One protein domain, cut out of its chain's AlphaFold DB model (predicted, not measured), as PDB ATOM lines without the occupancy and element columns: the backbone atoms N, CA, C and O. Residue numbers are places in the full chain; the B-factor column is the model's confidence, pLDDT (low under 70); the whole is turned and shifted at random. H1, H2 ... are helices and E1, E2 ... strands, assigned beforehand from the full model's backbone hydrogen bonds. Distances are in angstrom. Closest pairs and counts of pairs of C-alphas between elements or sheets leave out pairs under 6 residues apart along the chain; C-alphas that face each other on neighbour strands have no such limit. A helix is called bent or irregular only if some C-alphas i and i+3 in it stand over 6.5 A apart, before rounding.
ATOM      1  N   ILE A 473      31.056  -7.969   1.558       93.94
ATOM      2  CA  ILE A 473      32.504  -8.005   1.811       93.94
ATOM      3  C   ILE A 473      32.975  -9.430   2.099       93.94
ATOM      4  O   ILE A 473      33.965  -9.867   1.515       93.94
ATOM      5  N   PHE A 474      32.242 -10.181   2.924       94.62
ATOM      6  CA  PHE A 474      32.560 -11.578   3.208       94.62
ATOM      7  C   PHE A 474      32.580 -12.433   1.931       94.62
ATOM      8  O   PHE A 474      33.501 -13.224   1.730       94.62
ATOM      9  N   ILE A 475      31.613 -12.244   1.026       95.31
ATOM     10  CA  ILE A 475      31.579 -12.926  -0.277       95.31
ATOM     11  C   ILE A 475      32.813 -12.567  -1.113       95.31
ATOM     12  O   ILE A 475      33.438 -13.453  -1.698       95.31
ATOM     13  N   LEU A 476      33.192 -11.287  -1.165       96.38
ATOM     14  CA  LEU A 476      34.395 -10.860  -1.877       96.38
ATOM     15  C   LEU A 476      35.654 -11.541  -1.316       96.38
ATOM     16  O   LEU A 476      36.439 -12.091  -2.087       96.38
ATOM     17  N   GLU A 477      35.822 -11.541   0.005       96.88
ATOM     18  CA  GLU A 477      36.978 -12.127   0.695       96.88
ATOM     19  C   GLU A 477      37.041 -13.650   0.539       96.88
ATOM     20  O   GLU A 477      38.112 -14.196   0.272       96.88
ATOM     21  N   LYS A 478      35.891 -14.333   0.607       96.25
ATOM     22  CA  LYS A 478      35.750 -15.774   0.350       96.25
ATOM     23  C   LYS A 478      36.347 -16.165  -1.004       96.25
ATOM     24  O   LYS A 478      37.145 -17.099  -1.082       96.25
ATOM     25  N   TYR A 479      35.978 -15.462  -2.077       96.88
ATOM     26  CA  TYR A 479      36.476 -15.775  -3.422       96.88
ATOM     27  C   TYR A 479      37.869 -15.211  -3.704       96.88
ATOM     28  O   TYR A 479      38.609 -15.786  -4.503       96.88
ATOM     29  N   GLU A 480      38.259 -14.124  -3.038       96.31
ATOM     30  CA  GLU A 480      39.633 -13.634  -3.074       96.31
ATOM     31  C   GLU A 480      40.596 -14.682  -2.506       96.31
ATOM     32  O   GLU A 480      41.532 -15.072  -3.202       96.31
ATOM     33  N   ALA A 481      40.308 -15.223  -1.319       96.12
ATOM     34  CA  ALA A 481      41.101 -16.282  -0.699       96.12
ATOM     35  C   ALA A 481      41.125 -17.578  -1.531       96.12
ATOM     36  O   ALA A 481      42.155 -18.243  -1.599       96.12
ATOM     37  N   LYS A 482      40.020 -17.922  -2.213       94.75
ATOM     38  CA  LYS A 482      39.928 -19.130  -3.059       94.75
ATOM     39  C   LYS A 482      40.905 -19.110  -4.241       94.75
ATOM     40  O   LYS A 482      41.386 -20.167  -4.635       94.75
ATOM     41  N   CYS A 483      41.156 -17.945  -4.849       93.19
ATOM     42  CA  CYS A 483      41.820 -17.881  -6.159       93.19
ATOM     43  C   CYS A 483      43.055 -16.967  -6.232       93.19
ATOM     44  O   CYS A 483      43.703 -16.939  -7.280       93.19
ATOM     45  N   ALA A 484      43.378 -16.193  -5.188       91.38
ATOM     46  CA  ALA A 484      44.470 -15.214  -5.239       91.38
ATOM     47  C   ALA A 484      45.841 -15.842  -5.517       91.38
ATOM     48  O   ALA A 484      46.571 -15.317  -6.359       91.38
ATOM     49  N   ASP A 485      46.146 -16.967  -4.870       92.94
ATOM     50  CA  ASP A 485      47.449 -17.632  -4.984       92.94
ATOM     51  C   ASP A 485      47.624 -18.351  -6.328       92.94
ATOM     52  O   ASP A 485      48.722 -18.382  -6.882       92.94
ATOM     53  N   GLN A 486      46.535 -18.889  -6.889       94.00
ATOM     54  CA  GLN A 486      46.570 -19.594  -8.174       94.00
ATOM     55  C   GLN A 486      46.728 -18.628  -9.356       94.00
ATOM     56  O   GLN A 486      47.419 -18.937 -10.326       94.00
ATOM     57  N   PHE A 487      46.107 -17.447  -9.274       95.44
ATOM     58  CA  PHE A 487      46.070 -16.465 -10.357       95.44
ATOM     59  C   PHE A 487      46.553 -15.088  -9.871       95.44
ATOM     60  O   PHE A 487      45.741 -14.165  -9.678       95.44
ATOM     61  N   PRO A 488      47.875 -14.925  -9.668       95.62
ATOM     62  CA  PRO A 488      48.449 -13.641  -9.297       95.62
ATOM     63  C   PRO A 488      48.256 -12.617 -10.421       95.62
ATOM     64  O   PRO A 488      48.376 -12.927 -11.609       95.62
ATOM     65  N   ILE A 489      47.960 -11.376 -10.030       93.56
ATOM     66  CA  ILE A 489      47.803 -10.254 -10.958       93.56
ATOM     67  C   ILE A 489      49.186  -9.691 -11.292       93.56
ATOM     68  O   ILE A 489      49.933  -9.315 -10.389       93.56
ATOM     69  N   GLN A 490      49.515  -9.609 -12.578       90.75
ATOM     70  CA  GLN A 490      50.796  -9.098 -13.067       90.75
ATOM     71  C   GLN A 490      50.646  -7.650 -13.541       90.75
ATOM     72  O   GLN A 490      49.761  -7.354 -14.343       90.75
ATOM     73  N   ASP A 491      51.501  -6.736 -13.076       83.56
ATOM     74  CA  ASP A 491      51.517  -5.364 -13.595       83.56
ATOM     75  C   ASP A 491      52.368  -5.282 -14.862       83.56
ATOM     76  O   ASP A 491      53.570  -5.555 -14.855       83.56
ATOM     77  N   VAL A 492      51.735  -4.854 -15.950       74.31
ATOM     78  CA  VAL A 492      52.391  -4.604 -17.230       74.31
ATOM     79  C   VAL A 492      53.557  -3.623 -17.065       74.31
ATOM     80  O   VAL A 492      54.570  -3.805 -17.734       74.31
ATOM     81  N   THR A 493      53.486  -2.621 -16.173       66.88
ATOM     82  CA  THR A 493      54.556  -1.609 -16.026       66.88
ATOM     83  C   THR A 493      55.891  -2.166 -15.573       66.88
ATOM     84  O   THR A 493      56.927  -1.614 -15.941       66.88
ATOM     85  N   ASN A 494      55.894  -3.273 -14.836       59.09
ATOM     86  CA  ASN A 494      57.135  -3.897 -14.375       59.09
ATOM     87  C   ASN A 494      57.946  -4.511 -15.525       59.09
ATOM     88  O   ASN A 494      59.099  -4.884 -15.341       59.09
ATOM     89  N   HIS A 495      57.365  -4.556 -16.723       54.38
ATOM     90  CA  HIS A 495      57.996  -5.046 -17.940       54.38
ATOM     91  C   HIS A 495      58.179  -3.945 -19.005       54.38
ATOM     92  O   HIS A 495      58.661  -4.203 -20.102       54.38
ATOM     93  N   VAL A 496      57.810  -2.691 -18.704       45.56
ATOM     94  CA  VAL A 496      57.654  -1.608 -19.695       45.56
ATOM     95  C   VAL A 496      58.965  -0.907 -20.091       45.56
ATOM     96  O   VAL A 496      59.016  -0.326 -21.179       45.56
ATOM     97  N   SER A 497      60.038  -0.988 -19.295       41.84
ATOM     98  CA  SER A 497      61.334  -0.356 -19.618       41.84
ATOM     99  C   SER A 497      62.004  -0.939 -20.873       41.84
ATOM    100  O   SER A 497      62.651  -0.201 -21.610       41.84
ATOM    101  N   GLU A 498      61.771  -2.211 -21.200       41.19
ATOM    102  CA  GLU A 498      62.233  -2.818 -22.460       41.19
ATOM    103  C   GLU A 498      61.306  -2.512 -23.658       41.19
ATOM    104  O   GLU A 498      61.690  -2.702 -24.811       41.19
ATOM    105  N   TRP A 499      60.074  -2.037 -23.430       41.34
ATOM    106  CA  TRP A 499      58.985  -2.081 -24.425       41.34
ATOM    107  C   TRP A 499      58.640  -0.728 -25.079       41.34
ATOM    108  O   TRP A 499      57.908  -0.687 -26.075       41.34
ATOM    109  N   LEU A 500      59.144   0.390 -24.540       36.41
ATOM    110  CA  LEU A 500      58.717   1.756 -24.899       36.41
ATOM    111  C   LEU A 500      59.500   2.449 -26.030       36.41
ATOM    112  O   LEU A 500      59.039   3.477 -26.525       36.41
ATOM    113  N   HIS A 501      60.646   1.931 -26.478       35.16
ATOM    114  CA  HIS A 501      61.613   2.737 -27.246       35.16
ATOM    115  C   HIS A 501      61.512   2.713 -28.786       35.16
ATOM    116  O   HIS A 501      62.445   3.156 -29.452       35.16
ATOM    117  N   THR A 502      60.407   2.277 -29.405       32.88
ATOM    118  CA  THR A 502      60.292   2.316 -30.885       32.88
ATOM    119  C   THR A 502      59.106   3.159 -31.367       32.88
ATOM    120  O   THR A 502      57.959   2.772 -31.124       32.88
ATOM    121  N   PRO A 503      59.340   4.285 -32.075       33.34
ATOM    122  CA  PRO A 503      58.279   5.180 -32.526       33.34
ATOM    123  C   PRO A 503      57.429   4.542 -33.635       33.34
ATOM    124  O   PRO A 503      57.942   3.919 -34.564       33.34
ATOM    125  N   SER A 514      41.593   8.150 -32.285       36.12
ATOM    126  CA  SER A 514      41.982   6.816 -32.779       36.12
ATOM    127  C   SER A 514      43.448   6.488 -32.464       36.12
ATOM    128  O   SER A 514      43.785   5.341 -32.187       36.12
ATOM    129  N   ARG A 515      44.313   7.508 -32.349       41.25
ATOM    130  CA  ARG A 515      45.743   7.347 -32.015       41.25
ATOM    131  C   ARG A 515      46.021   6.674 -30.661       41.25
ATOM    132  O   ARG A 515      46.957   5.881 -30.588       41.25
ATOM    133  N   SER A 516      45.240   6.941 -29.606       44.84
ATOM    134  CA  SER A 516      45.455   6.291 -28.294       44.84
ATOM    135  C   SER A 516      45.083   4.808 -28.322       44.84
ATOM    136  O   SER A 516      45.712   3.986 -27.661       44.84
ATOM    137  N   TRP A 517      44.080   4.475 -29.130       39.25
ATOM    138  CA  TRP A 517      43.545   3.134 -29.287       39.25
ATOM    139  C   TRP A 517      44.478   2.261 -30.150       39.25
ATOM    140  O   TRP A 517      44.811   1.141 -29.771       39.25
ATOM    141  N   PHE A 518      45.048   2.821 -31.222       44.22
ATOM    142  CA  PHE A 518      46.081   2.155 -32.029       44.22
ATOM    143  C   PHE A 518      47.405   1.957 -31.285       44.22
ATOM    144  O   PHE A 518      48.070   0.936 -31.459       44.22
ATOM    145  N   GLY A 519      47.788   2.893 -30.410       48.81
ATOM    146  CA  GLY A 519      48.924   2.698 -29.507       48.81
ATOM    147  C   GLY A 519      48.718   1.509 -28.562       48.81
ATOM    148  O   GLY A 519      49.666   0.786 -28.269       48.81
ATOM    149  N   TRP A 520      47.480   1.276 -28.121       50.06
ATOM    150  CA  TRP A 520      47.114   0.146 -27.272       50.06
ATOM    151  C   TRP A 520      47.085  -1.180 -28.046       50.06
ATOM    152  O   TRP A 520      47.736  -2.133 -27.627       50.06
ATOM    153  N   ALA A 521      46.456  -1.233 -29.220       45.56
ATOM    154  CA  ALA A 521      46.398  -2.449 -30.030       45.56
ATOM    155  C   ALA A 521      47.790  -2.887 -30.554       45.56
ATOM    156  O   ALA A 521      48.085  -4.076 -30.645       45.56
ATOM    157  N   ASN A 522      48.708  -1.940 -30.793       50.28
ATOM    158  CA  ASN A 522      50.103  -2.241 -31.142       50.28
ATOM    159  C   ASN A 522      50.909  -2.773 -29.934       50.28
ATOM    160  O   ASN A 522      51.756  -3.650 -30.086       50.28
ATOM    161  N   LYS A 523      50.622  -2.290 -28.714       53.03
ATOM    162  CA  LYS A 523      51.175  -2.853 -27.464       53.03
ATOM    163  C   LYS A 523      50.635  -4.259 -27.191       53.03
ATOM    164  O   LYS A 523      51.396  -5.128 -26.785       53.03
ATOM    165  N   TYR A 524      49.355  -4.484 -27.472       51.91
ATOM    166  CA  TYR A 524      48.671  -5.765 -27.322       51.91
ATOM    167  C   TYR A 524      49.209  -6.842 -28.277       51.91
ATOM    168  O   TYR A 524      49.491  -7.961 -27.858       51.91
ATOM    169  N   TRP A 525      49.461  -6.486 -29.540       52.34
ATOM    170  CA  TRP A 525      50.139  -7.373 -30.489       52.34
ATOM    171  C   TRP A 525      51.578  -7.709 -30.065       52.34
ATOM    172  O   TRP A 525      52.007  -8.857 -30.148       52.34
ATOM    173  N   ARG A 526      52.340  -6.727 -29.565       53.66
ATOM    174  CA  ARG A 526      53.703  -6.969 -29.052       53.66
ATOM    175  C   ARG A 526      53.704  -7.876 -27.827       53.66
ATOM    176  O   ARG A 526      54.555  -8.757 -27.738       53.66
ATOM    177  N   PHE A 527      52.730  -7.695 -26.937       50.56
ATOM    178  CA  PHE A 527      52.473  -8.603 -25.827       50.56
ATOM    179  C   PHE A 527      52.218 -10.027 -26.343       50.56
ATOM    180  O   PHE A 527      52.947 -10.933 -25.950       50.56
ATOM    181  N   TYR A 528      51.312 -10.203 -27.314       50.16
ATOM    182  CA  TYR A 528      51.034 -11.495 -27.958       50.16
ATOM    183  C   TYR A 528      52.292 -12.147 -28.576       50.16
ATOM    184  O   TYR A 528      52.592 -13.317 -28.320       50.16
ATOM    185  N   LYS A 529      53.103 -11.366 -29.304       50.22
ATOM    186  CA  LYS A 529      54.371 -11.809 -29.912       50.22
ATOM    187  C   LYS A 529      55.418 -12.236 -28.872       50.22
ATOM    188  O   LYS A 529      56.145 -13.202 -29.099       50.22
ATOM    189  N   HIS A 530      55.506 -11.547 -27.731       44.53
ATOM    190  CA  HIS A 530      56.448 -11.870 -26.648       44.53
ATOM    191  C   HIS A 530      55.970 -12.994 -25.733       44.53
ATOM    192  O   HIS A 530      56.791 -13.726 -25.187       44.53
ATOM    193  N   THR A 531      54.659 -13.214 -25.634       47.88
ATOM    194  CA  THR A 531      54.107 -14.365 -24.923       47.88
ATOM    195  C   THR A 531      54.361 -15.723 -25.598       47.88
ATOM    196  O   THR A 531      54.105 -16.727 -24.937       47.88
ATOM    197  N   ARG A 532      54.935 -15.721 -26.816       49.03
ATOM    198  CA  ARG A 532      55.318 -16.830 -27.716       49.03
ATOM    199  C   ARG A 532      54.171 -17.735 -28.184       49.03
ATOM    200  O   ARG A 532      53.742 -18.636 -27.475       49.03
ATOM    201  N   ILE A 533      53.830 -17.595 -29.468       42.69
ATOM    202  CA  ILE A 533      53.500 -18.741 -30.321       42.69
ATOM    203  C   ILE A 533      54.765 -19.615 -30.373       42.69
ATOM    204  O   ILE A 533      55.739 -19.289 -31.046       42.69
ATOM    205  N   GLY A 534      54.765 -20.705 -29.609       39.84
ATOM    206  CA  GLY A 534      55.681 -21.836 -29.777       39.84
ATOM    207  C   GLY A 534      55.347 -22.697 -31.000       39.84
ATOM    208  O   GLY A 534      55.983 -23.720 -31.205       39.84
ATOM    209  N   ILE A 535      54.396 -22.277 -31.838       43.16
ATOM    210  CA  ILE A 535      54.128 -22.861 -33.155       43.16
ATOM    211  C   ILE A 535      55.050 -22.179 -34.171       43.16
ATOM    212  O   ILE A 535      54.639 -21.448 -35.069       43.16
ATOM    213  N   ALA A 536      56.351 -22.407 -34.014       45.91
ATOM    214  CA  ALA A 536      57.181 -22.518 -35.197       45.91
ATOM    215  C   ALA A 536      56.794 -23.856 -35.832       45.91
ATOM    216  O   ALA A 536      57.261 -24.875 -35.353       45.91
ATOM    217  N   LEU A 616      43.612 -17.999 -32.637       90.50
ATOM    218  CA  LEU A 616      43.535 -17.024 -31.556       90.50
ATOM    219  C   LEU A 616      42.121 -16.467 -31.391       90.50
ATOM    220  O   LEU A 616      41.528 -15.973 -32.347       90.50
ATOM    221  N   VAL A 617      41.635 -16.423 -30.150       92.94
ATOM    222  CA  VAL A 617      40.459 -15.616 -29.785       92.94
ATOM    223  C   VAL A 617      40.907 -14.299 -29.167       92.94
ATOM    224  O   VAL A 617      41.668 -14.276 -28.198       92.94
ATOM    225  N   VAL A 618      40.398 -13.189 -29.688       94.25
ATOM    226  CA  VAL A 618      40.522 -11.873 -29.065       94.25
ATOM    227  C   VAL A 618      39.149 -11.314 -28.731       94.25
ATOM    228  O   VAL A 618      38.165 -11.586 -29.415       94.25
ATOM    229  N   ALA A 619      39.074 -10.529 -27.661       93.50
ATOM    230  CA  ALA A 619      37.878  -9.752 -27.366       93.50
ATOM    231  C   ALA A 619      38.250  -8.504 -26.561       93.50
ATOM    232  O   ALA A 619      38.761  -8.598 -25.438       93.50
ATOM    233  N   LEU A 620      37.997  -7.318 -27.117       90.62
ATOM    234  CA  LEU A 620      38.204  -6.049 -26.420       90.62
ATOM    235  C   LEU A 620      36.869  -5.434 -26.032       90.62
ATOM    236  O   LEU A 620      35.978  -5.302 -26.860       90.62
ATOM    237  N   HIS A 621      36.779  -4.970 -24.786       85.56
ATOM    238  CA  HIS A 621      35.541  -4.441 -24.227       85.56
ATOM    239  C   HIS A 621      34.416  -5.487 -24.234       85.56
ATOM    240  O   HIS A 621      33.245  -5.150 -24.380       85.56
ATOM    241  N   ALA A 622      34.772  -6.760 -24.038       84.81
ATOM    242  CA  ALA A 622      33.814  -7.849 -23.914       84.81
ATOM    243  C   ALA A 622      33.013  -7.688 -22.612       84.81
ATOM    244  O   ALA A 622      33.429  -8.109 -21.534       84.81
ATOM    245  N   CYS A 623      31.880  -6.996 -22.674       87.62
ATOM    246  CA  CYS A 623      31.124  -6.608 -21.489       87.62
ATOM    247  C   CYS A 623      30.430  -7.803 -20.812       87.62
ATOM    248  O   CYS A 623      29.621  -8.495 -21.435       87.62
ATOM    249  N   GLY A 624      30.683  -7.967 -19.512       90.06
ATOM    250  CA  GLY A 624      30.037  -8.927 -18.617       90.06
ATOM    251  C   GLY A 624      30.045 -10.333 -19.197       90.06
ATOM    252  O   GLY A 624      31.129 -10.821 -19.513       90.06
ATOM    253  N   GLY A 625      28.863 -10.925 -19.392       91.75
ATOM    254  CA  GLY A 625      28.710 -12.297 -19.895       91.75
ATOM    255  C   GLY A 625      29.385 -12.583 -21.241       91.75
ATOM    256  O   GLY A 625      29.743 -13.722 -21.521       91.75
ATOM    257  N   LEU A 626      29.642 -11.561 -22.067       94.25
ATOM    258  CA  LEU A 626      30.330 -11.749 -23.349       94.25
ATOM    259  C   LEU A 626      31.803 -12.155 -23.168       94.25
ATOM    260  O   LEU A 626      32.340 -12.887 -23.995       94.25
ATOM    261  N   THR A 627      32.447 -11.724 -22.074       95.50
ATOM    262  CA  THR A 627      33.782 -12.230 -21.707       95.50
ATOM    263  C   THR A 627      33.726 -13.736 -21.458       95.50
ATOM    264  O   THR A 627      34.599 -14.466 -21.914       95.50
ATOM    265  N   ASP A 628      32.700 -14.196 -20.743       95.25
ATOM    266  CA  ASP A 628      32.531 -15.599 -20.369       95.25
ATOM    267  C   ASP A 628      32.254 -16.469 -21.610       95.25
ATOM    268  O   ASP A 628      32.845 -17.537 -21.760       95.25
ATOM    269  N   VAL A 629      31.460 -15.961 -22.559       93.94
ATOM    270  CA  VAL A 629      31.250 -16.581 -23.881       93.94
ATOM    271  C   VAL A 629      32.568 -16.701 -24.651       93.94
ATOM    272  O   VAL A 629      32.939 -17.801 -25.058       93.94
ATOM    273  N   ALA A 630      33.328 -15.612 -24.805       94.19
ATOM    274  CA  ALA A 630      34.603 -15.639 -25.531       94.19
ATOM    275  C   ALA A 630      35.615 -16.625 -24.910       94.19
ATOM    276  O   ALA A 630      36.282 -17.370 -25.632       94.19
ATOM    277  N   LEU A 631      35.689 -16.678 -23.574       94.25
ATOM    278  CA  LEU A 631      36.513 -17.648 -22.849       94.25
ATOM    279  C   LEU A 631      36.045 -19.085 -23.090       94.25
ATOM    280  O   LEU A 631      36.873 -19.942 -23.384       94.25
ATOM    281  N   SER A 632      34.737 -19.350 -23.010       91.06
ATOM    282  CA  SER A 632      34.148 -20.666 -23.290       91.06
ATOM    283  C   SER A 632      34.499 -21.151 -24.702       91.06
ATOM    284  O   SER A 632      34.919 -22.300 -24.861       91.06
ATOM    285  N   HIS A 633      34.456 -20.274 -25.709       87.56
ATOM    286  CA  HIS A 633      34.867 -20.624 -27.071       87.56
ATOM    287  C   HIS A 633      36.345 -20.985 -27.175       87.56
ATOM    288  O   HIS A 633      36.660 -22.035 -27.740       87.56
ATOM    289  N   ALA A 634      37.231 -20.171 -26.596       89.31
ATOM    290  CA  ALA A 634      38.664 -20.453 -26.589       89.31
ATOM    291  C   ALA A 634      38.984 -21.773 -25.866       89.31
ATOM    292  O   ALA A 634      39.760 -22.590 -26.361       89.31
ATOM    293  N   ARG A 635      38.319 -22.020 -24.729       89.19
ATOM    294  CA  ARG A 635      38.436 -23.267 -23.962       89.19
ATOM    295  C   ARG A 635      37.940 -24.473 -24.761       89.19
ATOM    296  O   ARG A 635      38.660 -25.459 -24.857       89.19
ATOM    297  N   SER A 636      36.752 -24.405 -25.362       84.75
ATOM    298  CA  SER A 636      36.160 -25.538 -26.095       84.75
ATOM    299  C   SER A 636      37.016 -26.025 -27.271       84.75
ATOM    300  O   SER A 636      37.043 -27.220 -27.545       84.75
ATOM    301  N   ARG A 637      37.743 -25.112 -27.928       82.44
ATOM    302  CA  ARG A 637      38.624 -25.400 -29.078       82.44
ATOM    303  C   ARG A 637      40.061 -25.687 -28.704       82.44
ATOM    304  O   ARG A 637      40.868 -26.026 -29.554       82.44
ATOM    305  N   GLN A 638      40.378 -25.511 -27.438       87.38
ATOM    306  CA  GLN A 638      41.730 -25.548 -26.951       87.38
ATOM    307  C   GLN A 638      42.689 -24.565 -27.658       87.38
ATOM    308  O   GLN A 638      43.805 -24.929 -28.019       87.38
ATOM    309  N   ILE A 639      42.268 -23.305 -27.839       86.88
ATOM    310  CA  ILE A 639      43.056 -22.286 -28.560       86.88
ATOM    311  C   ILE A 639      43.475 -21.113 -27.665       86.88
ATOM    312  O   ILE A 639      42.759 -20.771 -26.714       86.88
ATOM    313  N   PRO A 640      44.646 -20.495 -27.921       90.81
ATOM    314  CA  PRO A 640      45.089 -19.303 -27.208       90.81
ATOM    315  C   PRO A 640      44.055 -18.177 -27.245       90.81
ATOM    316  O   PRO A 640      43.286 -18.037 -28.200       90.81
ATOM    317  N   PHE A 641      44.073 -17.323 -26.222       93.00
ATOM    318  CA  PHE A 641      43.194 -16.160 -26.189       93.00
ATOM    319  C   PHE A 641      43.804 -14.962 -25.484       93.00
ATOM    320  O   PHE A 641      44.650 -15.087 -24.595       93.00
ATOM    321  N   VAL A 642      43.292 -13.787 -25.839       92.25
ATOM    322  CA  VAL A 642      43.566 -12.543 -25.133       92.25
ATOM    323  C   VAL A 642      42.257 -11.756 -25.008       92.25
ATOM    324  O   VAL A 642      41.615 -11.425 -25.999       92.25
ATOM    325  N   ILE A 643      41.799 -11.481 -23.785       94.31
ATOM    326  CA  ILE A 643      40.465 -10.904 -23.541       94.31
ATOM    327  C   ILE A 643      40.549  -9.764 -22.524       94.31
ATOM    328  O   ILE A 643      41.103  -9.919 -21.437       94.31
ATOM    329  N   CYS A 644      39.970  -8.612 -22.862       91.44
ATOM    330  CA  CYS A 644      39.955  -7.414 -22.024       91.44
ATOM    331  C   CYS A 644      38.517  -7.037 -21.626       91.44
ATOM    332  O   CYS A 644      37.838  -6.332 -22.387       91.44
ATOM    333  N   PRO A 645      38.041  -7.467 -20.444       91.38
ATOM    334  CA  PRO A 645      36.753  -7.035 -19.916       91.38
ATOM    335  C   PRO A 645      36.764  -5.535 -19.589       91.38
ATOM    336  O   PRO A 645      37.768  -4.981 -19.146       91.38
ATOM    337  N   CYS A 646      35.624  -4.870 -19.764       81.44
ATOM    338  CA  CYS A 646      35.451  -3.463 -19.368       81.44
ATOM    339  C   CYS A 646      34.158  -3.192 -18.590       81.44
ATOM    340  O   CYS A 646      34.035  -2.152 -17.948       81.44
ATOM    341  N   CYS A 647      33.214  -4.128 -18.608       86.50
ATOM    342  CA  CYS A 647      32.032  -4.157 -17.759       86.50
ATOM    343  C   CYS A 647      31.882  -5.569 -17.204       86.50
ATOM    344  O   CYS A 647      32.313  -6.531 -17.836       86.50
ATOM    345  N   TYR A 648      31.283  -5.690 -16.031       90.44
ATOM    346  CA  TYR A 648      31.134  -6.937 -15.293       90.44
ATOM    347  C   TYR A 648      29.667  -7.325 -15.106       90.44
ATOM    348  O   TYR A 648      29.385  -8.505 -14.962       90.44
ATOM    349  N   ARG A 649      28.728  -6.371 -15.184       88.38
ATOM    350  CA  ARG A 649      27.288  -6.633 -14.976       88.38
ATOM    351  C   ARG A 649      26.441  -6.659 -16.256       88.38
ATOM    352  O   ARG A 649      25.253  -6.964 -16.217       88.38
ATOM    353  N   SER A 650      27.020  -6.324 -17.405       84.44
ATOM    354  CA  SER A 650      26.309  -6.375 -18.689       84.44
ATOM    355  C   SER A 650      26.059  -7.816 -19.141       84.44
ATOM    356  O   SER A 650      26.796  -8.723 -18.774       84.44
ATOM    357  N   ASN A 651      25.053  -8.024 -19.993       86.31
ATOM    358  CA  ASN A 651      24.823  -9.313 -20.655       86.31
ATOM    359  C   ASN A 651      24.678 -10.513 -19.692       86.31
ATOM    360  O   ASN A 651      25.056 -11.627 -20.030       86.31
ATOM    361  N   ALA A 652      24.117 -10.298 -18.496       84.25
ATOM    362  CA  ALA A 652      23.952 -11.342 -17.473       84.25
ATOM    363  C   ALA A 652      23.010 -12.493 -17.888       84.25
ATOM    364  O   ALA A 652      22.973 -13.527 -17.233       84.25
ATOM    365  N   HIS A 653      22.238 -12.305 -18.963       85.38
ATOM    366  CA  HIS A 653      21.364 -13.325 -19.541       85.38
ATOM    367  C   HIS A 653      22.115 -14.332 -20.423       85.38
ATOM    368  O   HIS A 653      21.551 -15.378 -20.740       85.38
ATOM    369  N   LEU A 654      23.348 -14.019 -20.844       89.56
ATOM    370  CA  LEU A 654      24.130 -14.915 -21.687       89.56
ATOM    371  C   LEU A 654      24.484 -16.192 -20.929       89.56
ATOM    372  O   LEU A 654      24.693 -16.200 -19.714       89.56
ATOM    373  N   GLN A 655      24.562 -17.275 -21.685       89.94
ATOM    374  CA  GLN A 655      24.960 -18.585 -21.204       89.94
ATOM    375  C   GLN A 655      26.223 -19.016 -21.938       89.94
ATOM    376  O   GLN A 655      26.539 -18.506 -23.013       89.94
ATOM    377  N   VAL A 656      26.958 -19.941 -21.334       90.38
ATOM    378  CA  VAL A 656      28.204 -20.462 -21.893       90.38
ATOM    379  C   VAL A 656      28.052 -21.939 -22.201       90.38
ATOM    380  O   VAL A 656      27.339 -22.663 -21.505       90.38
ATOM    381  N   GLN A 657      28.739 -22.395 -23.243       84.81
ATOM    382  CA  GLN A 657      28.759 -23.807 -23.593       84.81
ATOM    383  C   GLN A 657      29.759 -24.524 -22.685       84.81
ATOM    384  O   GLN A 657      30.939 -24.160 -22.619       84.81
ATOM    385  N   ALA A 658      29.287 -25.538 -21.964       80.31
ATOM    386  CA  ALA A 658      30.125 -26.404 -21.151       80.31
ATOM    387  C   ALA A 658      30.050 -27.840 -21.674       80.31
ATOM    388  O   ALA A 658      28.966 -28.424 -21.795       80.31
ATOM    389  N   SER A 659      31.220 -28.408 -21.970       71.12
ATOM    390  CA  SER A 659      31.365 -29.820 -22.310       71.12
ATOM    391  C   SER A 659      31.215 -30.659 -21.043       71.12
ATOM    392  O   SER A 659      31.963 -30.470 -20.082       71.12
ATOM    393  N   SER A 660      30.261 -31.588 -21.024       64.50
ATOM    394  CA  SER A 660      30.179 -32.608 -19.979       64.50
ATOM    395  C   SER A 660      31.241 -33.677 -20.214       64.50
ATOM    396  O   SER A 660      31.341 -34.224 -21.307       64.50
ATOM    397  N   SER A 661      31.997 -34.029 -19.175       58.59
ATOM    398  CA  SER A 661      33.042 -35.064 -19.220       58.59
ATOM    399  C   SER A 661      32.532 -36.473 -19.569       58.59
ATOM    400  O   SER A 661      33.337 -37.363 -19.826       58.59
ATOM    401  N   SER A 662      31.214 -36.689 -19.597       56.69
ATOM    402  CA  SER A 662      30.569 -37.995 -19.768       56.69
ATOM    403  C   SER A 662      29.716 -38.151 -21.037       56.69
ATOM    404  O   SER A 662      29.228 -39.251 -21.292       56.69
ATOM    405  N   SER A 663      29.544 -37.112 -21.862       56.25
ATOM    406  CA  SER A 663      28.806 -37.205 -23.134       56.25
ATOM    407  C   SER A 663      29.255 -36.137 -24.133       56.25
ATOM    408  O   SER A 663      29.549 -35.007 -23.753       56.25
ATOM    409  N   SER A 664      29.254 -36.473 -25.427       62.41
ATOM    410  CA  SER A 664      29.566 -35.571 -26.553       62.41
ATOM    411  C   SER A 664      28.549 -34.433 -26.757       62.41
ATOM    412  O   SER A 664      28.649 -33.674 -27.716       62.41
ATOM    413  N   SER A 665      27.565 -34.299 -25.867       67.12
ATOM    414  CA  SER A 665      26.551 -33.250 -25.893       67.12
ATOM    415  C   SER A 665      27.056 -31.984 -25.195       67.12
ATOM    416  O   SER A 665      27.272 -31.985 -23.983       67.12
ATOM    417  N   THR A 666      27.188 -30.882 -25.929       73.12
ATOM    418  CA  THR A 666      27.378 -29.547 -25.348       73.12
ATOM    419  C   THR A 666      26.100 -29.085 -24.657       73.12
ATOM    420  O   THR A 666      25.026 -29.088 -25.259       73.12
ATOM    421  N   SER A 667      26.214 -28.685 -23.388       82.38
ATOM    422  CA  SER A 667      25.097 -28.125 -22.625       82.38
ATOM    423  C   SER A 667      25.324 -26.641 -22.360       82.38
ATOM    424  O   SER A 667      26.419 -26.226 -21.970       82.38
ATOM    425  N   SER A 668      24.276 -25.846 -22.556       86.62
ATOM    426  CA  SER A 668      24.279 -24.434 -22.190       86.62
ATOM    427  C   SER A 668      24.115 -24.305 -20.677       86.62
ATOM    428  O   SER A 668      23.145 -24.811 -20.107       86.62
ATOM    429  N   VAL A 669      25.068 -23.658 -20.009       90.62
ATOM    430  CA  VAL A 669      25.051 -23.462 -18.555       90.62
ATOM    431  C   VAL A 669      25.068 -21.981 -18.200       90.62
ATOM    432  O   VAL A 669      25.643 -21.145 -18.897       90.62
ATOM    433  N   ASN A 670      24.435 -21.648 -17.075       90.31
ATOM    434  CA  ASN A 670      24.505 -20.301 -16.525       90.31
ATOM    435  C   ASN A 670      25.944 -19.963 -16.086       90.31
ATOM    436  O   ASN A 670      26.667 -20.829 -15.584       90.31
ATOM    437  N   ILE A 671      26.335 -18.696 -16.244       91.31
ATOM    438  CA  ILE A 671      27.685 -18.199 -15.947       91.31
ATOM    439  C   ILE A 671      28.105 -18.511 -14.507       91.31
ATOM    440  O   ILE A 671      29.214 -18.992 -14.303       91.31
ATOM    441  N   SER A 672      27.241 -18.324 -13.511       91.31
ATOM    442  CA  SER A 672      27.616 -18.556 -12.109       91.31
ATOM    443  C   SER A 672      27.953 -20.017 -11.834       91.31
ATOM    444  O   SER A 672      28.925 -20.322 -11.144       91.31
ATOM    445  N   ARG A 673      27.214 -20.938 -12.467       91.31
ATOM    446  CA  ARG A 673      27.521 -22.372 -12.425       91.31
ATOM    447  C   ARG A 673      28.841 -22.676 -13.129       91.31
ATOM    448  O   ARG A 673      29.631 -23.462 -12.615       91.31
ATOM    449  N   TRP A 674      29.096 -22.066 -14.285       91.88
ATOM    450  CA  TRP A 674      30.366 -22.235 -14.996       91.88
ATOM    451  C   TRP A 674      31.556 -21.744 -14.158       91.88
ATOM    452  O   TRP A 674      32.560 -22.448 -14.034       91.88
ATOM    453  N   LEU A 675      31.402 -20.603 -13.487       93.38
ATOM    454  CA  LEU A 675      32.406 -20.013 -12.602       93.38
ATOM    455  C   LEU A 675      32.562 -20.731 -11.250       93.38
ATOM    456  O   LEU A 675      33.490 -20.404 -10.516       93.38
ATOM    457  N   ASP A 676      31.731 -21.735 -10.944       92.88
ATOM    458  CA  ASP A 676      31.690 -22.412  -9.636       92.88
ATOM    459  C   ASP A 676      31.475 -21.421  -8.474       92.88
ATOM    460  O   ASP A 676      32.216 -21.378  -7.484       92.88
ATOM    461  N   VAL A 677      30.463 -20.571  -8.658       92.00
ATOM    462  CA  VAL A 677      29.972 -19.605  -7.674       92.00
ATOM    463  C   VAL A 677      28.645 -20.113  -7.117       92.00
ATOM    464  O   VAL A 677      27.765 -20.543  -7.866       92.00
ATOM    465  N   ALA A 678      28.522 -20.122  -5.789       84.50
ATOM    466  CA  ALA A 678      27.384 -20.725  -5.111       84.50
ATOM    467  C   ALA A 678      26.080 -19.950  -5.388       84.50
ATOM    468  O   ALA A 678      26.054 -18.725  -5.234       84.50
ATOM    469  N   PRO A 679      24.974 -20.644  -5.721       75.75
ATOM    470  CA  PRO A 679      23.663 -20.019  -5.709       75.75
ATOM    471  C   PRO A 679      23.265 -19.739  -4.254       75.75
ATOM    472  O   PRO A 679      23.325 -20.624  -3.401       75.75
ATOM    473  N   THR A 680      22.844 -18.515  -3.959       63.44
ATOM    474  CA  THR A 680      22.320 -18.120  -2.644       63.44
ATOM    475  C   THR A 680      20.803 -17.984  -2.688       63.44
ATOM    476  O   THR A 680      20.192 -17.792  -3.742       63.44
ATOM    477  N   THR A 681      20.170 -18.066  -1.519       52.25
ATOM    478  CA  THR A 681      18.741 -17.805  -1.322       52.25
ATOM    479  C   THR A 681      18.460 -16.300  -1.425       52.25
ATOM    480  O   THR A 681      18.253 -15.632  -0.417       52.25
ATOM    481  N   GLY A 682      18.519 -15.737  -2.633       65.25
ATOM    482  CA  GLY A 682      18.278 -14.310  -2.870       65.25
ATOM    483  C   GLY A 682      18.912 -13.816  -4.166       65.25
ATOM    484  O   GLY A 682      18.351 -14.007  -5.244       65.25
ATOM    485  N   ALA A 683      20.078 -13.172  -4.061       64.00
ATOM    486  CA  ALA A 683      20.877 -12.733  -5.199       64.00
ATOM    487  C   ALA A 683      22.167 -13.554  -5.261       64.00
ATOM    488  O   ALA A 683      22.984 -13.463  -4.348       64.00
ATOM    489  N   ASP A 684      22.338 -14.315  -6.342       82.00
ATOM    490  CA  ASP A 684      23.540 -15.099  -6.640       82.00
ATOM    491  C   ASP A 684      24.830 -14.324  -6.298       82.00
ATOM    492  O   ASP A 684      24.966 -13.158  -6.687       82.00
ATOM    493  N   GLU A 685      25.773 -14.952  -5.579       92.94
ATOM    494  CA  GLU A 685      27.041 -14.336  -5.152       92.94
ATOM    495  C   GLU A 685      27.797 -13.707  -6.342       92.94
ATOM    496  O   GLU A 685      28.462 -12.680  -6.188       92.94
ATOM    497  N   TYR A 686      27.627 -14.233  -7.562       92.19
ATOM    498  CA  TYR A 686      28.185 -13.641  -8.780       92.19
ATOM    499  C   TYR A 686      27.590 -12.260  -9.100       92.19
ATOM    500  O   TYR A 686      28.302 -11.332  -9.499       92.19
ATOM    501  N   THR A 687      26.287 -12.077  -8.879       91.19
ATOM    502  CA  THR A 687      25.614 -10.776  -9.039       91.19
ATOM    503  C   THR A 687      26.158  -9.757  -8.041       91.19
ATOM    504  O   THR A 687      26.333  -8.583  -8.378       91.19
ATOM    505  N   ILE A 688      26.475 -10.201  -6.822       92.81
ATOM    506  CA  ILE A 688      27.101  -9.359  -5.802       92.81
ATOM    507  C   ILE A 688      28.498  -8.936  -6.262       92.81
ATOM    508  O   ILE A 688      28.754  -7.736  -6.359       92.81
ATOM    509  N   LEU A 689      29.361  -9.886  -6.634       94.94
ATOM    510  CA  LEU A 689      30.727  -9.608  -7.093       94.94
ATOM    511  C   LEU A 689      30.762  -8.666  -8.303       94.94
ATOM    512  O   LEU A 689      31.536  -7.710  -8.333       94.94
ATOM    513  N   THR A 690      29.902  -8.893  -9.298       93.69
ATOM    514  CA  THR A 690      29.842  -8.047 -10.499       93.69
ATOM    515  C   THR A 690      29.291  -6.655 -10.204       93.69
ATOM    516  O   THR A 690      29.784  -5.682 -10.774       93.69
ATOM    517  N   ARG A 691      28.330  -6.510  -9.282       91.56
ATOM    518  CA  ARG A 691      27.894  -5.191  -8.798       91.56
ATOM    519  C   ARG A 691      29.026  -4.471  -8.065       91.56
ATOM    520  O   ARG A 691      29.231  -3.295  -8.346       91.56
ATOM    521  N   LEU A 692      29.772  -5.158  -7.195       93.19
ATOM    522  CA  LEU A 692      30.928  -4.572  -6.508       93.19
ATOM    523  C   LEU A 692      32.001  -4.120  -7.508       93.19
ATOM    524  O   LEU A 692      32.527  -3.018  -7.383       93.19
ATOM    525  N   ALA A 693      32.264  -4.911  -8.553       92.69
ATOM    526  CA  ALA A 693      33.181  -4.539  -9.634       92.69
ATOM    527  C   ALA A 693      32.707  -3.299 -10.419       92.69
ATOM    528  O   ALA A 693      33.522  -2.541 -10.945       92.69
ATOM    529  N   GLU A 694      31.399  -3.048 -10.472       87.81
ATOM    530  CA  GLU A 694      30.801  -1.867 -11.103       87.81
ATOM    531  C   GLU A 694      30.705  -0.646 -10.170       87.81
ATOM    532  O   GLU A 694      30.372   0.445 -10.645       87.81
ATOM    533  N   THR A 695      31.015  -0.786  -8.875       83.81
ATOM    534  CA  THR A 695      30.925   0.303  -7.895       83.81
ATOM    535  C   THR A 695      31.816   1.471  -8.305       83.81
ATOM    536  O   THR A 695      33.040   1.400  -8.293       83.81
ATOM    537  N   GLN A 696      31.200   2.601  -8.654       74.62
ATOM    538  CA  GLN A 696      31.954   3.794  -9.037       74.62
ATOM    539  C   GLN A 696      32.465   4.580  -7.829       74.62
ATOM    540  O   GLN A 696      33.348   5.422  -8.000       74.62
ATOM    541  N   HIS A 697      31.895   4.354  -6.645       69.88
ATOM    542  CA  HIS A 697      32.152   5.166  -5.456       69.88
ATOM    543  C   HIS A 697      33.290   4.656  -4.566       69.88
ATOM    544  O   HIS A 697      33.678   5.348  -3.641       69.88
ATOM    545  N   ASP A 698      33.830   3.476  -4.863       77.19
ATOM    546  CA  ASP A 698      34.973   2.898  -4.166       77.19
ATOM    547  C   ASP A 698      35.809   2.127  -5.188       77.19
ATOM    548  O   ASP A 698      35.491   1.004  -5.588       77.19
ATOM    549  N   LEU A 699      36.864   2.784  -5.672       79.81
ATOM    550  CA  LEU A 699      37.741   2.226  -6.698       79.81
ATOM    551  C   LEU A 699      38.592   1.072  -6.166       79.81
ATOM    552  O   LEU A 699      38.973   0.204  -6.949       79.81
ATOM    553  N   VAL A 700      38.895   1.052  -4.865       86.00
ATOM    554  CA  VAL A 700      39.673  -0.024  -4.246       86.00
ATOM    555  C   VAL A 700      38.821  -1.286  -4.203       86.00
ATOM    556  O   VAL A 700      39.249  -2.330  -4.699       86.00
ATOM    557  N   LEU A 701      37.588  -1.175  -3.706       90.31
ATOM    558  CA  LEU A 701      36.614  -2.263  -3.684       90.31
ATOM    559  C   LEU A 701      36.272  -2.750  -5.095       90.31
ATOM    560  O   LEU A 701      36.333  -3.950  -5.364       90.31
ATOM    561  N   SER A 702      35.990  -1.828  -6.021       90.94
ATOM    562  CA  SER A 702      35.711  -2.161  -7.424       90.94
ATOM    563  C   SER A 702      36.881  -2.882  -8.084       90.94
ATOM    564  O   SER A 702      36.669  -3.882  -8.775       90.94
ATOM    565  N   ARG A 703      38.123  -2.454  -7.831       91.75
ATOM    566  CA  ARG A 703      39.320  -3.133  -8.339       91.75
ATOM    567  C   ARG A 703      39.484  -4.528  -7.734       91.75
ATOM    568  O   ARG A 703      39.719  -5.471  -8.484       91.75
ATOM    569  N   ARG A 704      39.323  -4.685  -6.416       94.44
ATOM    570  CA  ARG A 704      39.371  -6.004  -5.756       94.44
ATOM    571  C   ARG A 704      38.338  -6.955  -6.359       94.44
ATOM    572  O   ARG A 704      38.693  -8.045  -6.797       94.44
ATOM    573  N   ALA A 705      37.090  -6.511  -6.493       95.69
ATOM    574  CA  ALA A 705      36.022  -7.302  -7.102       95.69
ATOM    575  C   ALA A 705      36.291  -7.628  -8.584       95.69
ATOM    576  O   ALA A 705      36.111  -8.768  -9.009       95.69
ATOM    577  N   THR A 706      36.803  -6.666  -9.359       95.56
ATOM    578  CA  THR A 706      37.262  -6.857 -10.749       95.56
ATOM    579  C   THR A 706      38.308  -7.973 -10.835       95.56
ATOM    580  O   THR A 706      38.208  -8.847 -11.701       95.56
ATOM    581  N   HIS A 707      39.294  -7.975  -9.931       95.75
ATOM    582  CA  HIS A 707      40.325  -9.011  -9.870       95.75
ATOM    583  C   HIS A 707      39.730 -10.370  -9.503       95.75
ATOM    584  O   HIS A 707      40.030 -11.351 -10.174       95.75
ATOM    585  N   VAL A 708      38.853 -10.433  -8.498       97.25
ATOM    586  CA  VAL A 708      38.183 -11.679  -8.095       97.25
ATOM    587  C   VAL A 708      37.384 -12.282  -9.249       97.25
ATOM    588  O   VAL A 708      37.580 -13.453  -9.566       97.25
ATOM    589  N   VAL A 709      36.565 -11.496  -9.957       96.94
ATOM    590  CA  VAL A 709      35.824 -12.000 -11.131       96.94
ATOM    591  C   VAL A 709      36.780 -12.456 -12.241       96.94
ATOM    592  O   VAL A 709      36.549 -13.482 -12.878       96.94
ATOM    593  N   GLY A 710      37.884 -11.736 -12.455       96.75
ATOM    594  CA  GLY A 710      38.953 -12.148 -13.367       96.75
ATOM    595  C   GLY A 710      39.576 -13.501 -13.020       96.75
ATOM    596  O   GLY A 710      39.762 -14.339 -13.898       96.75
ATOM    597  N   ARG A 711      39.859 -13.732 -11.737       97.44
ATOM    598  CA  ARG A 711      40.415 -14.990 -11.219       97.44
ATOM    599  C   ARG A 711      39.432 -16.146 -11.334       97.44
ATOM    600  O   ARG A 711      39.829 -17.221 -11.765       97.44
ATOM    601  N   LEU A 712      38.155 -15.917 -11.034       96.94
ATOM    602  CA  LEU A 712      37.103 -16.919 -11.234       96.94
ATOM    603  C   LEU A 712      37.004 -17.341 -12.702       96.94
ATOM    604  O   LEU A 712      36.932 -18.530 -13.000       96.94
ATOM    605  N   ARG A 713      37.074 -16.377 -13.625       96.81
ATOM    606  CA  ARG A 713      37.116 -16.634 -15.072       96.81
ATOM    607  C   ARG A 713      38.348 -17.427 -15.494       96.81
ATOM    608  O   ARG A 713      38.220 -18.361 -16.281       96.81
ATOM    609  N   ALA A 714      39.522 -17.089 -14.964       96.25
ATOM    610  CA  ALA A 714      40.749 -17.841 -15.220       96.25
ATOM    611  C   ALA A 714      40.633 -19.292 -14.719       96.25
ATOM    612  O   ALA A 714      40.838 -20.221 -15.497       96.25
ATOM    613  N   ALA A 715      40.173 -19.486 -13.479       95.69
ATOM    614  CA  ALA A 715      39.935 -20.801 -12.884       95.69
ATOM    615  C   ALA A 715      38.930 -21.634 -13.696       95.69
ATOM    616  O   ALA A 715      39.167 -22.806 -13.983       95.69
ATOM    617  N   ALA A 716      37.818 -21.024 -14.106       94.25
ATOM    618  CA  ALA A 716      36.809 -21.665 -14.945       94.25
ATOM    619  C   ALA A 716      37.313 -21.968 -16.359       94.25
ATOM    620  O   ALA A 716      36.741 -22.813 -17.034       94.25
ATOM    621  N   THR A 717      38.374 -21.317 -16.825       93.06
ATOM    622  CA  THR A 717      38.956 -21.589 -18.143       93.06
ATOM    623  C   THR A 717      39.984 -22.721 -18.081       93.06
ATOM    624  O   THR A 717      39.982 -23.568 -18.968       93.06
ATOM    625  N   GLU A 718      40.798 -22.795 -17.022       92.88
ATOM    626  CA  GLU A 718      41.777 -23.881 -16.818       92.88
ATOM    627  C   GLU A 718      41.154 -25.205 -16.354       92.88
ATOM    628  O   GLU A 718      41.750 -26.268 -16.533       92.88
ATOM    629  N   ARG A 719      39.957 -25.175 -15.750       90.06
ATOM    630  CA  ARG A 719      39.294 -26.385 -15.235       90.06
ATOM    631  C   ARG A 719      39.183 -27.441 -16.344       90.06
ATOM    632  O   ARG A 719      38.715 -27.126 -17.424       90.06
ATOM    633  N   ASP A 720      39.587 -28.681 -16.098       76.94
ATOM    634  CA  ASP A 720      39.484 -29.807 -17.049       76.94
ATOM    635  C   ASP A 720      40.255 -29.661 -18.381       76.94
ATOM    636  O   ASP A 720      40.094 -30.504 -19.264       76.94
ATOM    637  N   ILE A 721      41.104 -28.636 -18.547       79.94
ATOM    638  CA  ILE A 721      41.976 -28.482 -19.722       79.94
ATOM    639  C   ILE A 721      43.431 -28.431 -19.248       79.94
ATOM    640  O   ILE A 721      43.932 -27.359 -18.913       79.94
ATOM    641  N   PRO A 722      44.147 -29.571 -19.234       73.38
ATOM    642  CA  PRO A 722      45.475 -29.656 -18.623       73.38
ATOM    643  C   PRO A 722      46.537 -28.802 -19.329       73.38
ATOM    644  O   PRO A 722      47.567 -28.485 -18.735       73.38
ATOM    645  N   ASN A 723      46.291 -28.420 -20.585       84.12
ATOM    646  CA  ASN A 723      47.287 -27.768 -21.427       84.12
ATOM    647  C   ASN A 723      47.121 -26.251 -21.521       84.12
ATOM    648  O   ASN A 723      47.999 -25.621 -22.098       84.12
ATOM    649  N   ILE A 724      46.057 -25.647 -20.975       88.25
ATOM    650  CA  ILE A 724      45.904 -24.189 -21.006       88.25
ATOM    651  C   ILE A 724      46.386 -23.561 -19.699       88.25
ATOM    652  O   ILE A 724      46.023 -23.998 -18.612       88.25
ATOM    653  N   GLN A 725      47.193 -22.512 -19.816       92.25
ATOM    654  CA  GLN A 725      47.620 -21.668 -18.712       92.25
ATOM    655  C   GLN A 725      47.090 -20.250 -18.913       92.25
ATOM    656  O   GLN A 725      47.376 -19.606 -19.927       92.25
ATOM    657  N   VAL A 726      46.360 -19.745 -17.925       94.44
ATOM    658  CA  VAL A 726      45.770 -18.410 -17.922       94.44
ATOM    659  C   VAL A 726      46.549 -17.498 -16.982       94.44
ATOM    660  O   VAL A 726      46.830 -17.820 -15.833       94.44
ATOM    661  N   SER A 727      46.891 -16.313 -17.476       93.81
ATOM    662  CA  SER A 727      47.529 -15.249 -16.701       93.81
ATOM    663  C   SER A 727      46.668 -13.991 -16.708       93.81
ATOM    664  O   SER A 727      45.982 -13.692 -17.690       93.81
ATOM    665  N   LEU A 728      46.696 -13.262 -15.593       94.75
ATOM    666  CA  LEU A 728      45.938 -12.035 -15.392       94.75
ATOM    667  C   LEU A 728      46.885 -10.847 -15.344       94.75
ATOM    668  O   LEU A 728      47.837 -10.832 -14.566       94.75
ATOM    669  N   TRP A 729      46.587  -9.841 -16.151       91.75
ATOM    670  CA  TRP A 729      47.432  -8.670 -16.310       91.75
ATOM    671  C   TRP A 729      46.652  -7.406 -16.010       91.75
ATOM    672  O   TRP A 729      45.521  -7.244 -16.475       91.75
ATOM    673  N   THR A 730      47.283  -6.493 -15.283       89.06
ATOM    674  CA  THR A 730      46.795  -5.138 -15.081       89.06
ATOM    675  C   THR A 730      47.701  -4.109 -15.717       89.06
ATOM    676  O   THR A 730      48.898  -4.313 -15.867       89.06
ATOM    677  N   PHE A 731      47.121  -2.979 -16.093       79.44
ATOM    678  CA  PHE A 731      47.838  -1.855 -16.688       79.44
ATOM    679  C   PHE A 731      47.525  -0.557 -15.937       79.44
ATOM    680  O   PHE A 731      46.546  -0.519 -15.200       79.44
ATOM    681  N   PRO A 732      48.294   0.530 -16.095       73.19
ATOM    682  CA  PRO A 732      48.036   1.759 -15.350       73.19
ATOM    683  C   PRO A 732      46.593   2.249 -15.483       73.19
ATOM    684  O   PRO A 732      46.021   2.261 -16.576       73.19
ATOM    685  N   VAL A 733      46.027   2.707 -14.365       66.75
ATOM    686  CA  VAL A 733      44.635   3.183 -14.277       66.75
ATOM    687  C   VAL A 733      44.333   4.326 -15.259       66.75
ATOM    688  O   VAL A 733      43.204   4.485 -15.713       66.75
ATOM    689  N   ALA A 734      45.369   5.066 -15.666       59.75
ATOM    690  CA  ALA A 734      45.295   6.110 -16.682       59.75
ATOM    691  C   ALA A 734      44.838   5.600 -18.066       59.75
ATOM    692  O   ALA A 734      44.320   6.385 -18.862       59.75
ATOM    693  N   PHE A 735      45.015   4.308 -18.373       64.06
ATOM    694  CA  PHE A 735      44.518   3.705 -19.617       64.06
ATOM    695  C   PHE A 735      43.068   3.229 -19.495       64.06
ATOM    696  O   PHE A 735      42.303   3.339 -20.450       64.06
ATOM    697  N   SER A 736      42.695   2.684 -18.338       70.88
ATOM    698  CA  SER A 736      41.325   2.293 -18.001       70.88
ATOM    699  C   SER A 736      41.200   2.196 -16.490       70.88
ATOM    700  O   SER A 736      42.070   1.631 -15.833       70.88
ATOM    701  N   THR A 737      40.080   2.645 -15.931       68.50
ATOM    702  CA  THR A 737      39.745   2.351 -14.529       68.50
ATOM    703  C   THR A 737      39.445   0.869 -14.305       68.50
ATOM    704  O   THR A 737      39.521   0.393 -13.176       68.50
ATOM    705  N   ARG A 738      39.138   0.139 -15.385       79.44
ATOM    706  CA  ARG A 738      38.910  -1.310 -15.411       79.44
ATOM    707  C   ARG A 738      39.998  -1.945 -16.249       79.44
ATOM    708  O   ARG A 738      39.863  -2.137 -17.458       79.44
ATOM    709  N   ASN A 739      41.139  -2.099 -15.605       81.06
ATOM    710  CA  ASN A 739      42.428  -2.352 -16.211       81.06
ATOM    711  C   ASN A 739      42.814  -3.829 -16.152       81.06
ATOM    712  O   ASN A 739      43.895  -4.121 -15.669       81.06
ATOM    713  N   LEU A 740      41.960  -4.754 -16.595       91.19
ATOM    714  CA  LEU A 740      42.249  -6.190 -16.531       91.19
ATOM    715  C   LEU A 740      42.328  -6.813 -17.931       91.19
ATOM    716  O   LEU A 740      41.517  -6.510 -18.804       91.19
ATOM    717  N   CYS A 741      43.284  -7.717 -18.127       92.12
ATOM    718  CA  CYS A 741      43.414  -8.555 -19.312       92.12
ATOM    719  C   CYS A 741      43.638 -10.015 -18.899       92.12
ATOM    720  O   CYS A 741      44.499 -10.300 -18.066       92.12
ATOM    721  N   LEU A 742      42.876 -10.931 -19.494       94.38
ATOM    722  CA  LEU A 742      43.035 -12.374 -19.348       94.38
ATOM    723  C   LEU A 742      43.773 -12.916 -20.566       94.38
ATOM    724  O   LEU A 742      43.441 -12.564 -21.699       94.38
ATOM    725  N   VAL A 743      44.775 -13.757 -20.333       92.94
ATOM    726  CA  VAL A 743      45.682 -14.238 -21.379       92.94
ATOM    727  C   VAL A 743      45.872 -15.732 -21.215       92.94
ATOM    728  O   VAL A 743      46.529 -16.157 -20.264       92.94
ATOM    729  N   GLY A 744      45.308 -16.510 -22.133       91.81
ATOM    730  CA  GLY A 744      45.436 -17.962 -22.176       91.81
ATOM    731  C   GLY A 744      46.487 -18.403 -23.185       91.81
ATOM    732  O   GLY A 744      46.479 -17.950 -24.330       91.81
ATOM    733  N   LYS A 745      47.374 -19.306 -22.770       88.38
ATOM    734  CA  LYS A 745      48.390 -19.931 -23.627       88.38
ATOM    735  C   LYS A 745      48.352 -21.440 -23.476       88.38
ATOM    736  O   LYS A 745      48.060 -21.922 -22.388       88.38
ATOM    737  N   TYR A 746      48.721 -22.156 -24.529       79.69
ATOM    738  CA  TYR A 746      48.916 -23.599 -24.455       79.69
ATOM    739  C   TYR A 746      50.354 -23.934 -24.059       79.69
ATOM    740  O   TYR A 746      51.283 -23.250 -24.497       79.69
ATOM    741  N   ARG A 747      50.501 -24.922 -23.173       67.12
ATOM    742  CA  ARG A 747      51.781 -25.463 -22.708       67.12
ATOM    743  C   ARG A 747      52.410 -26.412 -23.712       67.12
ATOM    744  O   ARG A 747      51.648 -27.163 -24.360       67.12
TER     745      ARG A 747
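This is residues 473 to 503, 514 to 536 and 616 to 747 of the 747 residues of the protein "Predicted protein" of Phaeodactylum tricornutum (strain CCAP 1055/1) (UniProt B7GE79). Picture a twisted wall of five strands, with the helices H4 and H7 covering one face and running along the strands; beyond them, away from the wall, H1 and H6 pack on H7, and the small hairpin E4 and E5 packs on H4 through E4. The helix H3 only grazes the wall, and the short helix H2 follows the edge strand E1. The printed part has 186 residues, with seven named helices and seven named strands in the order H1 E1 H2 H3 E2 H4 E3 E4 E5 H5 H6 H7 E6 E7. The large sheet has the order E1 E6 E7 E3 E2 and is mixed, E4 and E5 are antiparallel, and the class is mixed, helices and strands. The whole is compact, with a radius of gyration of the C-alphas of 16.6 A and spans of 55 by 44 by 32 A.

Start at H1, residues 473 to 483. It touches the hub, H7, residues 699 to 718, at a steep tilt of 40 degrees, the same way; the closest C-alphas, Glu 480 and Val 708, are 5.6 A apart. Next comes the edge strand E1, residues 489 to 491, parallel to E6, residues 724 to 730, with N 490 and O 728 at 2.9 A. H2, residues 492 to 498, is not on the sheet and is irregular, with C-alphas 494 and 497 7.6 A apart. After the cut, H3, residues 514 to 530, only grazes the sheet with residues 521 to 528. Then look at E2, residues 616 to 620, H4, residues 625 to 637, and E3, residues 641 to 644: they form a strand-helix-strand unit, two parallel neighbour strands with a helix between, and its crossover is right-handed. N 642 and O 617 are 2.9 A apart. H4 lies over E3 and E2 at a height over the sheet of 8.8 A. The hairpin of E4, residues 655 to 659, and E5, residues 666 to 670, has N 656 and O 669 at 3.0 A; the closest C-alphas of H4 and E4, Val 629 and Val 656, are 5.3 A apart. H5, residues 671 to 674, is close to but not clearly touching H4, H6 and H7. H6, residues 685 to 694, touches residues 701 to 709 of H7 at a steep tilt of 49 degrees, opposite ways, with C-alphas 693 and 702 closest at 4.1 A. H7 lies over E6, and only just over E7, residues 740 to 746, where 3 of its C-alphas fall; its height over the sheet is 9.2 A. H4 and H7 are on the same face, which gives two layers, helices on one face of a sheet. E6 and E7 form a hairpin, with N 727 and O 743 at 2.8 A; E7 and E3 are antiparallel, with N 742 and O 643 at 2.8 A. Every O i to N i+4 pair is within hydrogen-bond range in H1, H3, H4, H6 and H7; H2 has 0 of 3, but 2 of 4 O i to N i+3 pairs, and H5 is too short for an O i to N i+4 pair.

Find C-alpha 473 at (32.504, -8.005, 1.811), where H1 begins its 15.7 A. H3 measures 24.4 A and H4 18.8 A. H7 starts at C-alpha 699, (37.741, 2.226, -6.698), and runs 28.3 A. E6 spans 20.0 A, and E7 spans 20.3 A to C-alpha 746 at (48.916, -23.599, -24.455).

The C-alphas of Pro 503 and Thr 681, the two farthest apart, are 55.4 A apart. Residues 504 to 513 and 537 to 615 are not printed; the gaps are 16.4 A from C-alpha 503 to 514 and 15.2 A from 536 to 616. Of the links that are printed whole, none is long. The mean pLDDT of the printed part is 79.3, and 50 residues are under 70, among them 493 to 503 and 514 to 536.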